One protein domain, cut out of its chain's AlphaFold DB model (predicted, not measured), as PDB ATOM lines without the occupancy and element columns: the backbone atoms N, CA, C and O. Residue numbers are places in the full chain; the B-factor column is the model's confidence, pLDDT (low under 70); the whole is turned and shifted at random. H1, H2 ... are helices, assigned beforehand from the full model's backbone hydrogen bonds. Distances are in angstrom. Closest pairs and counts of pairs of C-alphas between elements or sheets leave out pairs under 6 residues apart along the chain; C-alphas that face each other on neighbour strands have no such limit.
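What this domain is: This is residues 357 to 430 of the 449 residues of an uncharacterized protein of Actinoplanes derwentensis (UniProt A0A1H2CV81). Two long helices, H1 and H4, cross at a slant, H1 meeting H4 with residues 358 to 366. Short H3 packs crosswise on H1 between the spreading long helices, H2 lies near H4, and residues 406 to 411 stick out. The 74 printed residues hold four named helices, in order H1 to H4, and no named strand: all helix, compact with a radius of gyration of the C-alphas of 11.8 A, spanning 36 by 22 by 17 A.

How they stand to each other: Start at H1, residues 357 to 374; it touches H4, residues 410 to 428, at Val 358 and Val 419, their closest C-alphas, 5.3 A apart, at a steep tilt of 51 degrees, the same way. H3, residues 395 to 400, touches H1 about perpendicular at 75 degrees, closest C-alphas Val 365 and Tyr 397, 5.5 A. H2, residues 386 to 390, is close to but not clearly touching H4. Every O i to N i+4 pair is within hydrogen-bond range in H1, H3 and H4; H2 has 0 of 1, but 2 of 2 O i to N i+3.

Where its parts are: Find C-alpha 357 at (30.017, -155.046, 28.154); H1 runs 25.9 A from there. H4 runs 27.1 A to C-alpha 428 at (11.011, -149.706, 22.250).

The domain as a whole: The printed part has no cut; H1 to H2 is a long link, and no printed residue is under 70 in pLDDT.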
ATOM      1  N   GLN A 357      30.075-153.744  28.812       95.25
ATOM      2  CA  GLN A 357      30.017-155.046  28.154       95.25
ATOM      3  C   GLN A 357      28.625-155.327  27.568       95.25
ATOM      4  O   GLN A 357      28.530-155.636  26.384       95.25
ATOM      5  N   VAL A 358      27.560-155.136  28.357       95.88
ATOM      6  CA  VAL A 358      26.163-155.272  27.905       95.88
ATOM      7  C   VAL A 358      25.884-154.318  26.744       95.88
ATOM      8  O   VAL A 358      25.344-154.723  25.723       95.88
ATOM      9  N   THR A 359      26.342-153.069  26.851       95.94
ATOM     10  CA  THR A 359      26.203-152.059  25.789       95.94
ATOM     11  C   THR A 359      26.868-152.507  24.486       95.94
ATOM     12  O   THR A 359      26.233-152.451  23.436       95.94
ATOM     13  N   ALA A 360      28.115-152.986  24.550       96.44
ATOM     14  CA  ALA A 360      28.877-153.407  23.373       96.44
ATOM     15  C   ALA A 360      28.264-154.632  22.678       96.44
ATOM     16  O   ALA A 360      28.284-154.731  21.451       96.44
ATOM     17  N   PHE A 361      27.713-155.567  23.447       98.06
ATOM     18  CA  PHE A 361      26.992-156.714  22.906       98.06
ATOM     19  C   PHE A 361      25.634-156.320  22.317       98.06
ATOM     20  O   PHE A 361      25.329-156.710  21.191       98.06
ATOM     21  N   ALA A 362      24.868-155.479  23.015       97.75
ATOM     22  CA  ALA A 362      23.605-154.945  22.516       97.75
ATOM     23  C   ALA A 362      23.786-154.154  21.209       97.75
ATOM     24  O   ALA A 362      22.929-154.223  20.332       97.75
ATOM     25  N   ASP A 363      24.905-153.438  21.034       97.69
ATOM     26  CA  ASP A 363      25.244-152.766  19.770       97.69
ATOM     27  C   ASP A 363      25.378-153.755  18.604       97.69
ATOM     28  O   ASP A 363      24.838-153.507  17.524       97.69
ATOM     29  N   LYS A 364      26.061-154.887  18.822       98.12
ATOM     30  CA  LYS A 364      26.227-155.937  17.806       98.12
ATOM     31  C   LYS A 364      24.898-156.607  17.470       98.12
ATOM     32  O   LYS A 364      24.556-156.702  16.296       98.12
ATOM     33  N   VAL A 365      24.124-156.996  18.486       98.19
ATOM     34  CA  VAL A 365      22.790-157.591  18.296       98.19
ATOM     35  C   VAL A 365      21.881-156.631  17.525       98.19
ATOM     36  O   VAL A 365      21.277-157.014  16.527       98.19
ATOM     37  N   MET A 366      21.838-155.352  17.911       98.06
ATOM     38  CA  MET A 366      21.052-154.339  17.201       98.06
ATOM     39  C   MET A 366      21.501-154.142  15.749       98.06
ATOM     40  O   MET A 366      20.666-153.809  14.910       98.06
ATOM     41  N   ALA A 367      22.790-154.304  15.433       97.31
ATOM     42  CA  ALA A 367      23.275-154.206  14.059       97.31
ATOM     43  C   ALA A 367      22.726-155.344  13.184       97.31
ATOM     44  O   ALA A 367      22.226-155.072  12.091       97.31
ATOM     45  N   GLU A 368      22.739-156.579  13.689       97.88
ATOM     46  CA  GLU A 368      22.177-157.742  12.991       97.88
ATOM     47  C   GLU A 368      20.654-157.622  12.835       97.88
ATOM     48  O   GLU A 368      20.139-157.758  11.727       97.88
ATOM     49  N   VAL A 369      19.934-157.232  13.897       97.75
ATOM     50  CA  VAL A 369      18.480-156.992  13.829       97.75
ATOM     51  C   VAL A 369      18.149-155.923  12.783       97.75
ATOM     52  O   VAL A 369      17.231-156.093  11.986       97.75
ATOM     53  N   ARG A 370      18.897-154.812  12.738       96.81
ATOM     54  CA  ARG A 370      18.678-153.763  11.726       96.81
ATOM     55  C   ARG A 370      18.956-154.252  10.308       96.81
ATOM     56  O   ARG A 370      18.252-153.808   9.400       96.81
ATOM     57  N   ARG A 371      19.954-155.120  10.104       96.69
ATOM     58  CA  ARG A 371      20.214-155.733   8.794       96.69
ATOM     59  C   ARG A 371      18.998-156.540   8.349       96.69
ATOM     60  O   ARG A 371      18.466-156.275   7.276       96.69
ATOM     61  N   ASP A 372      18.496-157.421   9.203       97.62
ATOM     62  CA  ASP A 372      17.365-158.289   8.870       97.62
ATOM     63  C   ASP A 372      16.056-157.492   8.692       97.62
ATOM     64  O   ASP A 372      15.221-157.823   7.848       97.62
ATOM     65  N   VAL A 373      15.894-156.379   9.416       96.81
ATOM     66  CA  VAL A 373      14.813-155.407   9.177       96.81
ATOM     67  C   VAL A 373      14.958-154.714   7.816       96.81
ATOM     68  O   VAL A 373      13.958-154.486   7.130       96.81
ATOM     69  N   ALA A 374      16.178-154.353   7.405       95.56
ATOM     70  CA  ALA A 374      16.437-153.724   6.109       95.56
ATOM     71  C   ALA A 374      16.224-154.693   4.934       95.56
ATOM     72  O   ALA A 374      15.749-154.275   3.879       95.56
ATOM     73  N   GLU A 375      16.515-155.977   5.139       96.62
ATOM     74  CA  GLU A 375      16.267-157.061   4.182       96.62
ATOM     75  C   GLU A 375      14.791-157.500   4.138       96.62
ATOM     76  O   GLU A 375      14.395-158.266   3.261       96.62
ATOM     77  N   GLY A 376      13.953-156.987   5.047       97.00
ATOM     78  CA  GLY A 376      12.523-157.297   5.115       97.00
ATOM     79  C   GLY A 376      12.198-158.650   5.757       97.00
ATOM     80  O   GLY A 376      11.061-159.103   5.652       97.00
ATOM     81  N   ILE A 377      13.171-159.280   6.424       98.00
ATOM     82  CA  ILE A 377      13.011-160.544   7.158       98.00
ATOM     83  C   ILE A 377      12.237-160.296   8.459       98.00
ATOM     84  O   ILE A 377      11.299-161.022   8.784       98.00
ATOM     85  N   VAL A 378      12.602-159.234   9.182       97.69
ATOM     86  CA  VAL A 378      11.954-158.826  10.435       97.69
ATOM     87  C   VAL A 378      11.114-157.564  10.197       97.69
ATOM     88  O   VAL A 378      11.633-156.563   9.697       97.69
ATOM     89  N   PRO A 379       9.820-157.538  10.567       96.81
ATOM     90  CA  PRO A 379       9.016-156.328  10.446       96.81
ATOM     91  C   PRO A 379       9.523-155.191  11.337       96.81
ATOM     92  O   PRO A 379       9.860-155.384  12.502       96.81
ATOM     93  N   ARG A 380       9.450-153.953  10.835       95.31
ATOM     94  CA  ARG A 380       9.783-152.740  11.612       95.31
ATOM     95  C   ARG A 380       8.887-152.515  12.834       95.31
ATOM     96  O   ARG A 380       9.221-151.706  13.690       95.31
ATOM     97  N   THR A 381       7.740-153.189  12.893       94.94
ATOM     98  CA  THR A 381       6.782-153.113  14.003       94.94
ATOM     99  C   THR A 381       7.196-153.953  15.210       94.94
ATOM    100  O   THR A 381       6.510-153.912  16.228       94.94
ATOM    101  N   VAL A 382       8.281-154.726  15.121       96.94
ATOM    102  CA  VAL A 382       8.811-155.485  16.256       96.94
ATOM    103  C   VAL A 382       9.450-154.522  17.258       96.94
ATOM    104  O   VAL A 382      10.376-153.787  16.928       96.94
ATOM    105  N   THR A 383       8.952-154.530  18.494       95.38
ATOM    106  CA  THR A 383       9.335-153.558  19.530       95.38
ATOM    107  C   THR A 383      10.209-154.122  20.644       95.38
ATOM    108  O   THR A 383      10.747-153.338  21.407       95.38
ATOM    109  N   CYS A 384      10.362-155.439  20.777       96.50
ATOM    110  CA  CYS A 384      11.232-156.053  21.785       96.50
ATOM    111  C   CYS A 384      11.897-157.320  21.241       96.50
ATOM    112  O   CYS A 384      11.462-157.866  20.224       96.50
ATOM    113  N   PHE A 385      12.945-157.779  21.923       97.81
ATOM    114  CA  PHE A 385      13.758-158.907  21.483       97.81
ATOM    115  C   PHE A 385      12.949-160.207  21.399       97.81
ATOM    116  O   PHE A 385      12.981-160.883  20.378       97.81
ATOM    117  N   SER A 386      12.122-160.507  22.404       97.75
ATOM    118  CA  SER A 386      11.303-161.727  22.422       97.75
ATOM    119  C   SER A 386      10.324-161.829  21.245       97.75
ATOM    120  O   SER A 386      10.052-162.927  20.761       97.75
ATOM    121  N   HIS A 387       9.832-160.703  20.719       97.75
ATOM    122  CA  HIS A 387       8.967-160.689  19.536       97.75
ATOM    123  C   HIS A 387       9.701-161.103  18.247       97.75
ATOM    124  O   HIS A 387       9.044-161.500  17.284       97.75
ATOM    125  N   LEU A 388      11.040-161.053  18.210       97.81
ATOM    126  CA  LEU A 388      11.830-161.521  17.065       97.81
ATOM    127  C   LEU A 388      11.641-163.025  16.824       97.81
ATOM    128  O   LEU A 388      11.658-163.449  15.670       97.81
ATOM    129  N   HIS A 389      11.358-163.810  17.872       97.94
ATOM    130  CA  HIS A 389      11.117-165.255  17.763       97.94
ATOM    131  C   HIS A 389       9.915-165.636  16.890       97.94
ATOM    132  O   HIS A 389       9.811-166.778  16.449       97.94
ATOM    133  N   ALA A 390       9.009-164.696  16.609       97.88
ATOM    134  CA  ALA A 390       7.912-164.928  15.674       97.88
ATOM    135  C   ALA A 390       8.364-164.939  14.197       97.88
ATOM    136  O   ALA A 390       7.597-165.371  13.335       97.88
ATOM    137  N   PHE A 391       9.577-164.463  13.899       97.88
ATOM    138  CA  PHE A 391      10.088-164.274  12.535       97.88
ATOM    139  C   PHE A 391      11.392-165.031  12.278       97.88
ATOM    140  O   PHE A 391      11.605-165.532  11.176       97.88
ATOM    141  N   VAL A 392      12.257-165.119  13.286       97.94
ATOM    142  CA  VAL A 392      13.598-165.712  13.206       97.94
ATOM    143  C   VAL A 392      13.930-166.441  14.507       97.94
ATOM    144  O   VAL A 392      13.270-166.243  15.521       97.94
ATOM    145  N   ASP A 393      14.980-167.259  14.518       97.75
ATOM    146  CA  ASP A 393      15.548-167.732  15.783       97.75
ATOM    147  C   ASP A 393      16.383-166.610  16.419       97.75
ATOM    148  O   ASP A 393      17.549-166.424  16.076       97.75
ATOM    149  N   ALA A 394      15.778-165.823  17.314       97.31
ATOM    150  CA  ALA A 394      16.425-164.640  17.884       97.31
ATOM    151  C   ALA A 394      17.693-164.972  18.693       97.31
ATOM    152  O   ALA A 394      18.604-164.145  18.748       97.31
ATOM    153  N   ASN A 395      17.820-166.199  19.219       96.25
ATOM    154  CA  ASN A 395      19.031-166.652  19.913       96.25
ATOM    155  C   ASN A 395      20.261-166.614  18.995       96.25
ATOM    156  O   ASN A 395      21.390-166.416  19.455       96.25
ATOM    157  N   MET A 396      20.054-166.750  17.680       97.56
ATOM    158  CA  MET A 396      21.134-166.647  16.703       97.56
ATOM    159  C   MET A 396      21.772-165.259  16.684       97.56
ATOM    160  O   MET A 396      22.967-165.174  16.405       97.56
ATOM    161  N   TYR A 397      21.047-164.189  17.033       97.75
ATOM    162  CA  TYR A 397      21.650-162.858  17.137       97.75
ATOM    163  C   TYR A 397      22.651-162.770  18.289       97.75
ATOM    164  O   TYR A 397      23.732-162.203  18.120       97.75
ATOM    165  N   SER A 398      22.326-163.364  19.440       94.31
ATOM    166  CA  SER A 398      23.229-163.430  20.592       94.31
ATOM    167  C   SER A 398      24.498-164.213  20.235       94.31
ATOM    168  O   SER A 398      25.607-163.707  20.424       94.31
ATOM    169  N   HIS A 399      24.352-165.370  19.578       95.25
ATOM    170  CA  HIS A 399      25.490-166.145  19.072       95.25
ATOM    171  C   HIS A 399      26.335-165.374  18.046       95.25
ATOM    172  O   HIS A 399      27.561-165.351  18.149       95.25
ATOM    173  N   GLN A 400      25.709-164.699  17.077       96.94
ATOM    174  CA  GLN A 400      26.407-163.888  16.067       96.94
ATOM    175  C   GLN A 400      27.147-162.691  16.680       96.94
ATOM    176  O   GLN A 400      28.221-162.314  16.210       96.94
ATOM    177  N   ALA A 401      26.619-162.119  17.762       96.44
ATOM    178  CA  ALA A 401      27.279-161.067  18.528       96.44
ATOM    179  C   ALA A 401      28.468-161.580  19.374       96.44
ATOM    180  O   ALA A 401      29.239-160.765  19.909       96.44
ATOM    181  N   GLY A 402      28.652-162.903  19.451       96.38
ATOM    182  CA  GLY A 402      29.678-163.574  20.244       96.38
ATOM    183  C   GLY A 402      29.296-163.747  21.714       96.38
ATOM    184  O   GLY A 402      30.196-163.848  22.545       96.38
ATOM    185  N   LEU A 403      28.000-163.721  22.051       94.50
ATOM    186  CA  LEU A 403      27.535-164.231  23.339       94.50
ATOM    187  C   LEU A 403      27.397-165.743  23.232       94.50
ATOM    188  O   LEU A 403      26.501-166.256  22.562       94.50
ATOM    189  N   GLU A 404      28.310-166.446  23.885       92.94
ATOM    190  CA  GLU A 404      28.228-167.891  24.038       92.94
ATOM    191  C   GLU A 404      27.449-168.203  25.316       92.94
ATOM    192  O   GLU A 404      27.773-167.704  26.393       92.94
ATOM    193  N   TYR A 405      26.392-169.001  25.175       92.69
ATOM    194  CA  TYR A 405      25.680-169.569  26.311       92.69
ATOM    195  C   TYR A 405      26.465-170.769  26.842       92.69
ATOM    196  O   TYR A 405      26.700-171.727  26.102       92.69
ATOM    197  N   ASP A 406      26.837-170.716  28.118       93.50
ATOM    198  CA  ASP A 406      27.428-171.833  28.843       93.50
ATOM    199  C   ASP A 406      26.428-172.314  29.909       93.50
ATOM    200  O   ASP A 406      26.187-171.607  30.892       93.50
ATOM    201  N   PRO A 407      25.823-173.506  29.746       91.88
ATOM    202  CA  PRO A 407      24.846-174.020  30.702       91.88
ATOM    203  C   PRO A 407      25.442-174.313  32.087       91.88
ATOM    204  O   PRO A 407      24.680-174.451  33.045       91.88
ATOM    205  N   GLU A 408      26.767-174.430  32.209       95.81
ATOM    206  CA  GLU A 408      27.450-174.639  33.490       95.81
ATOM    207  C   GLU A 408      27.789-173.320  34.203       95.81
ATOM    208  O   GLU A 408      28.059-173.336  35.406       95.81
ATOM    209  N   ASP A 409      27.718-172.181  33.502       93.94
ATOM    210  CA  ASP A 409      27.971-170.850  34.054       93.94
ATOM    211  C   ASP A 409      26.691-169.990  34.066       93.94
ATOM    212  O   ASP A 409      26.327-169.388  33.047       93.94
ATOM    213  N   PRO A 410      26.025-169.843  35.229       91.44
ATOM    214  CA  PRO A 410      24.871-168.958  35.385       91.44
ATOM    215  C   PRO A 410      25.143-167.510  34.957       91.44
ATOM    216  O   PRO A 410      24.234-166.836  34.468       91.44
ATOM    217  N   ALA A 411      26.389-167.033  35.080       90.88
ATOM    218  CA  ALA A 411      26.744-165.674  34.684       90.88
ATOM    219  C   ALA A 411      26.637-165.462  33.165       90.88
ATOM    220  O   ALA A 411      26.376-164.339  32.727       90.88
ATOM    221  N   SER A 412      26.794-166.523  32.364       93.75
ATOM    222  CA  SER A 412      26.579-166.461  30.916       93.75
ATOM    223  C   SER A 412      25.104-166.192  30.590       93.75
ATOM    224  O   SER A 412      24.799-165.311  29.784       93.75
ATOM    225  N   SER A 413      24.183-166.868  31.290       93.69
ATOM    226  CA  SER A 413      22.739-166.662  31.148       93.69
ATOM    227  C   SER A 413      22.321-165.267  31.606       93.69
ATOM    228  O   SER A 413      21.537-164.611  30.920       93.69
ATOM    229  N   ASP A 414      22.853-164.795  32.734       93.62
ATOM    230  CA  ASP A 414      22.558-163.455  33.252       93.62
ATOM    231  C   ASP A 414      23.032-162.363  32.284       93.62
ATOM    232  O   ASP A 414      22.334-161.368  32.069       93.62
ATOM    233  N   LEU A 415      24.201-162.550  31.663       95.50
ATOM    234  CA  LEU A 415      24.721-161.619  30.666       95.50
ATOM    235  C   LEU A 415      23.850-161.588  29.405       95.50
ATOM    236  O   LEU A 415      23.588-160.499  28.892       95.50
ATOM    237  N   ILE A 416      23.408-162.749  28.914       97.00
ATOM    238  CA  ILE A 416      22.513-162.838  27.751       97.00
ATOM    239  C   ILE A 416      21.203-162.107  28.046       97.00
ATOM    240  O   ILE A 416      20.853-161.189  27.306       97.00
ATOM    241  N   ASN A 417      20.558-162.410  29.174       96.12
ATOM    242  CA  ASN A 417      19.313-161.754  29.579       96.12
ATOM    243  C   ASN A 417      19.480-160.227  29.678       96.12
ATOM    244  O   ASN A 417      18.680-159.473  29.128       96.12
ATOM    245  N   ALA A 418      20.571-159.754  30.293       96.00
ATOM    246  CA  ALA A 418      20.848-158.321  30.396       96.00
ATOM    247  C   ALA A 418      21.042-157.646  29.022       96.00
ATOM    248  O   ALA A 418      20.678-156.481  28.839       96.00
ATOM    249  N   VAL A 419      21.625-158.356  28.050       97.75
ATOM    250  CA  VAL A 419      21.767-157.866  26.670       97.75
ATOM    251  C   VAL A 419      20.420-157.830  25.957       97.75
ATOM    252  O   VAL A 419      20.124-156.832  25.302       97.75
ATOM    253  N   GLU A 420      19.590-158.859  26.100       97.31
ATOM    254  CA  GLU A 420      18.256-158.922  25.488       97.31
ATOM    255  C   GLU A 420      17.307-157.847  26.036       97.31
ATOM    256  O   GLU A 420      16.563-157.220  25.268       97.31
ATOM    257  N   ASP A 421      17.388-157.562  27.335       96.75
ATOM    258  CA  ASP A 421      16.659-156.470  27.980       96.75
ATOM    259  C   ASP A 421      17.096-155.108  27.429       96.75
ATOM    260  O   ASP A 421      16.260-154.278  27.052       96.75
ATOM    261  N   GLU A 422      18.406-154.878  27.307       97.12
ATOM    262  CA  GLU A 422      18.929-153.625  26.760       97.12
ATOM    263  C   GLU A 422      18.576-153.455  25.273       97.12
ATOM    264  O   GLU A 422      18.224-152.353  24.835       97.12
ATOM    265  N   VAL A 423      18.616-154.532  24.486       97.56
ATOM    266  CA  VAL A 423      18.165-154.533  23.086       97.56
ATOM    267  C   VAL A 423      16.677-154.199  23.009       97.56
ATOM    268  O   VAL A 423      16.289-153.300  22.256       97.56
ATOM    269  N   SER A 424      15.851-154.837  23.840       97.62
ATOM    270  CA  SER A 424      14.413-154.565  23.920       97.62
ATOM    271  C   SER A 424      14.132-153.105  24.262       97.62
ATOM    272  O   SER A 424      13.370-152.444  23.554       97.62
ATOM    273  N   ARG A 425      14.812-152.554  25.273       96.00
ATOM    274  CA  ARG A 425      14.690-151.142  25.662       96.00
ATOM    275  C   ARG A 425      15.012-150.204  24.495       96.00
ATOM    276  O   ARG A 425      14.304-149.221  24.269       96.00
ATOM    277  N   ARG A 426      16.064-150.497  23.722       96.12
ATOM    278  CA  ARG A 426      16.450-149.698  22.543       96.12
ATOM    279  C   ARG A 426      15.434-149.800  21.409       96.12
ATOM    280  O   ARG A 426      15.133-148.785  20.780       96.12
ATOM    281  N   MET A 427      14.904-150.991  21.140       96.19
ATOM    282  CA  MET A 427      13.864-151.195  20.125       96.19
ATOM    283  C   MET A 427      12.590-150.420  20.478       96.19
ATOM    284  O   MET A 427      12.075-149.692  19.630       96.19
ATOM    285  N   GLN A 428      12.149-150.482  21.739       95.38
ATOM    286  CA  GLN A 428      11.011-149.706  22.250       95.38
ATOM    287  C   GLN A 428      11.242-148.194  22.141       95.38
ATOM    288  O   GLN A 428      10.321-147.452  21.808       95.38
ATOM    289  N   ALA A 429      12.480-147.737  22.345       93.69
ATOM    290  CA  ALA A 429      12.873-146.341  22.142       93.69
ATOM    291  C   ALA A 429      12.955-145.921  20.655       93.69
ATOM    292  O   ALA A 429      13.369-144.803  20.353       93.69
ATOM    293  N   GLY A 430      12.589-146.797  19.714       92.31
ATOM    294  CA  GLY A 430      12.558-146.494  18.283       92.31
ATOM    295  C   GLY A 430      13.914-146.606  17.581       92.31
ATOM    296  O   GLY A 430      14.060-146.121  16.458       92.31
TER     297      GLY A 430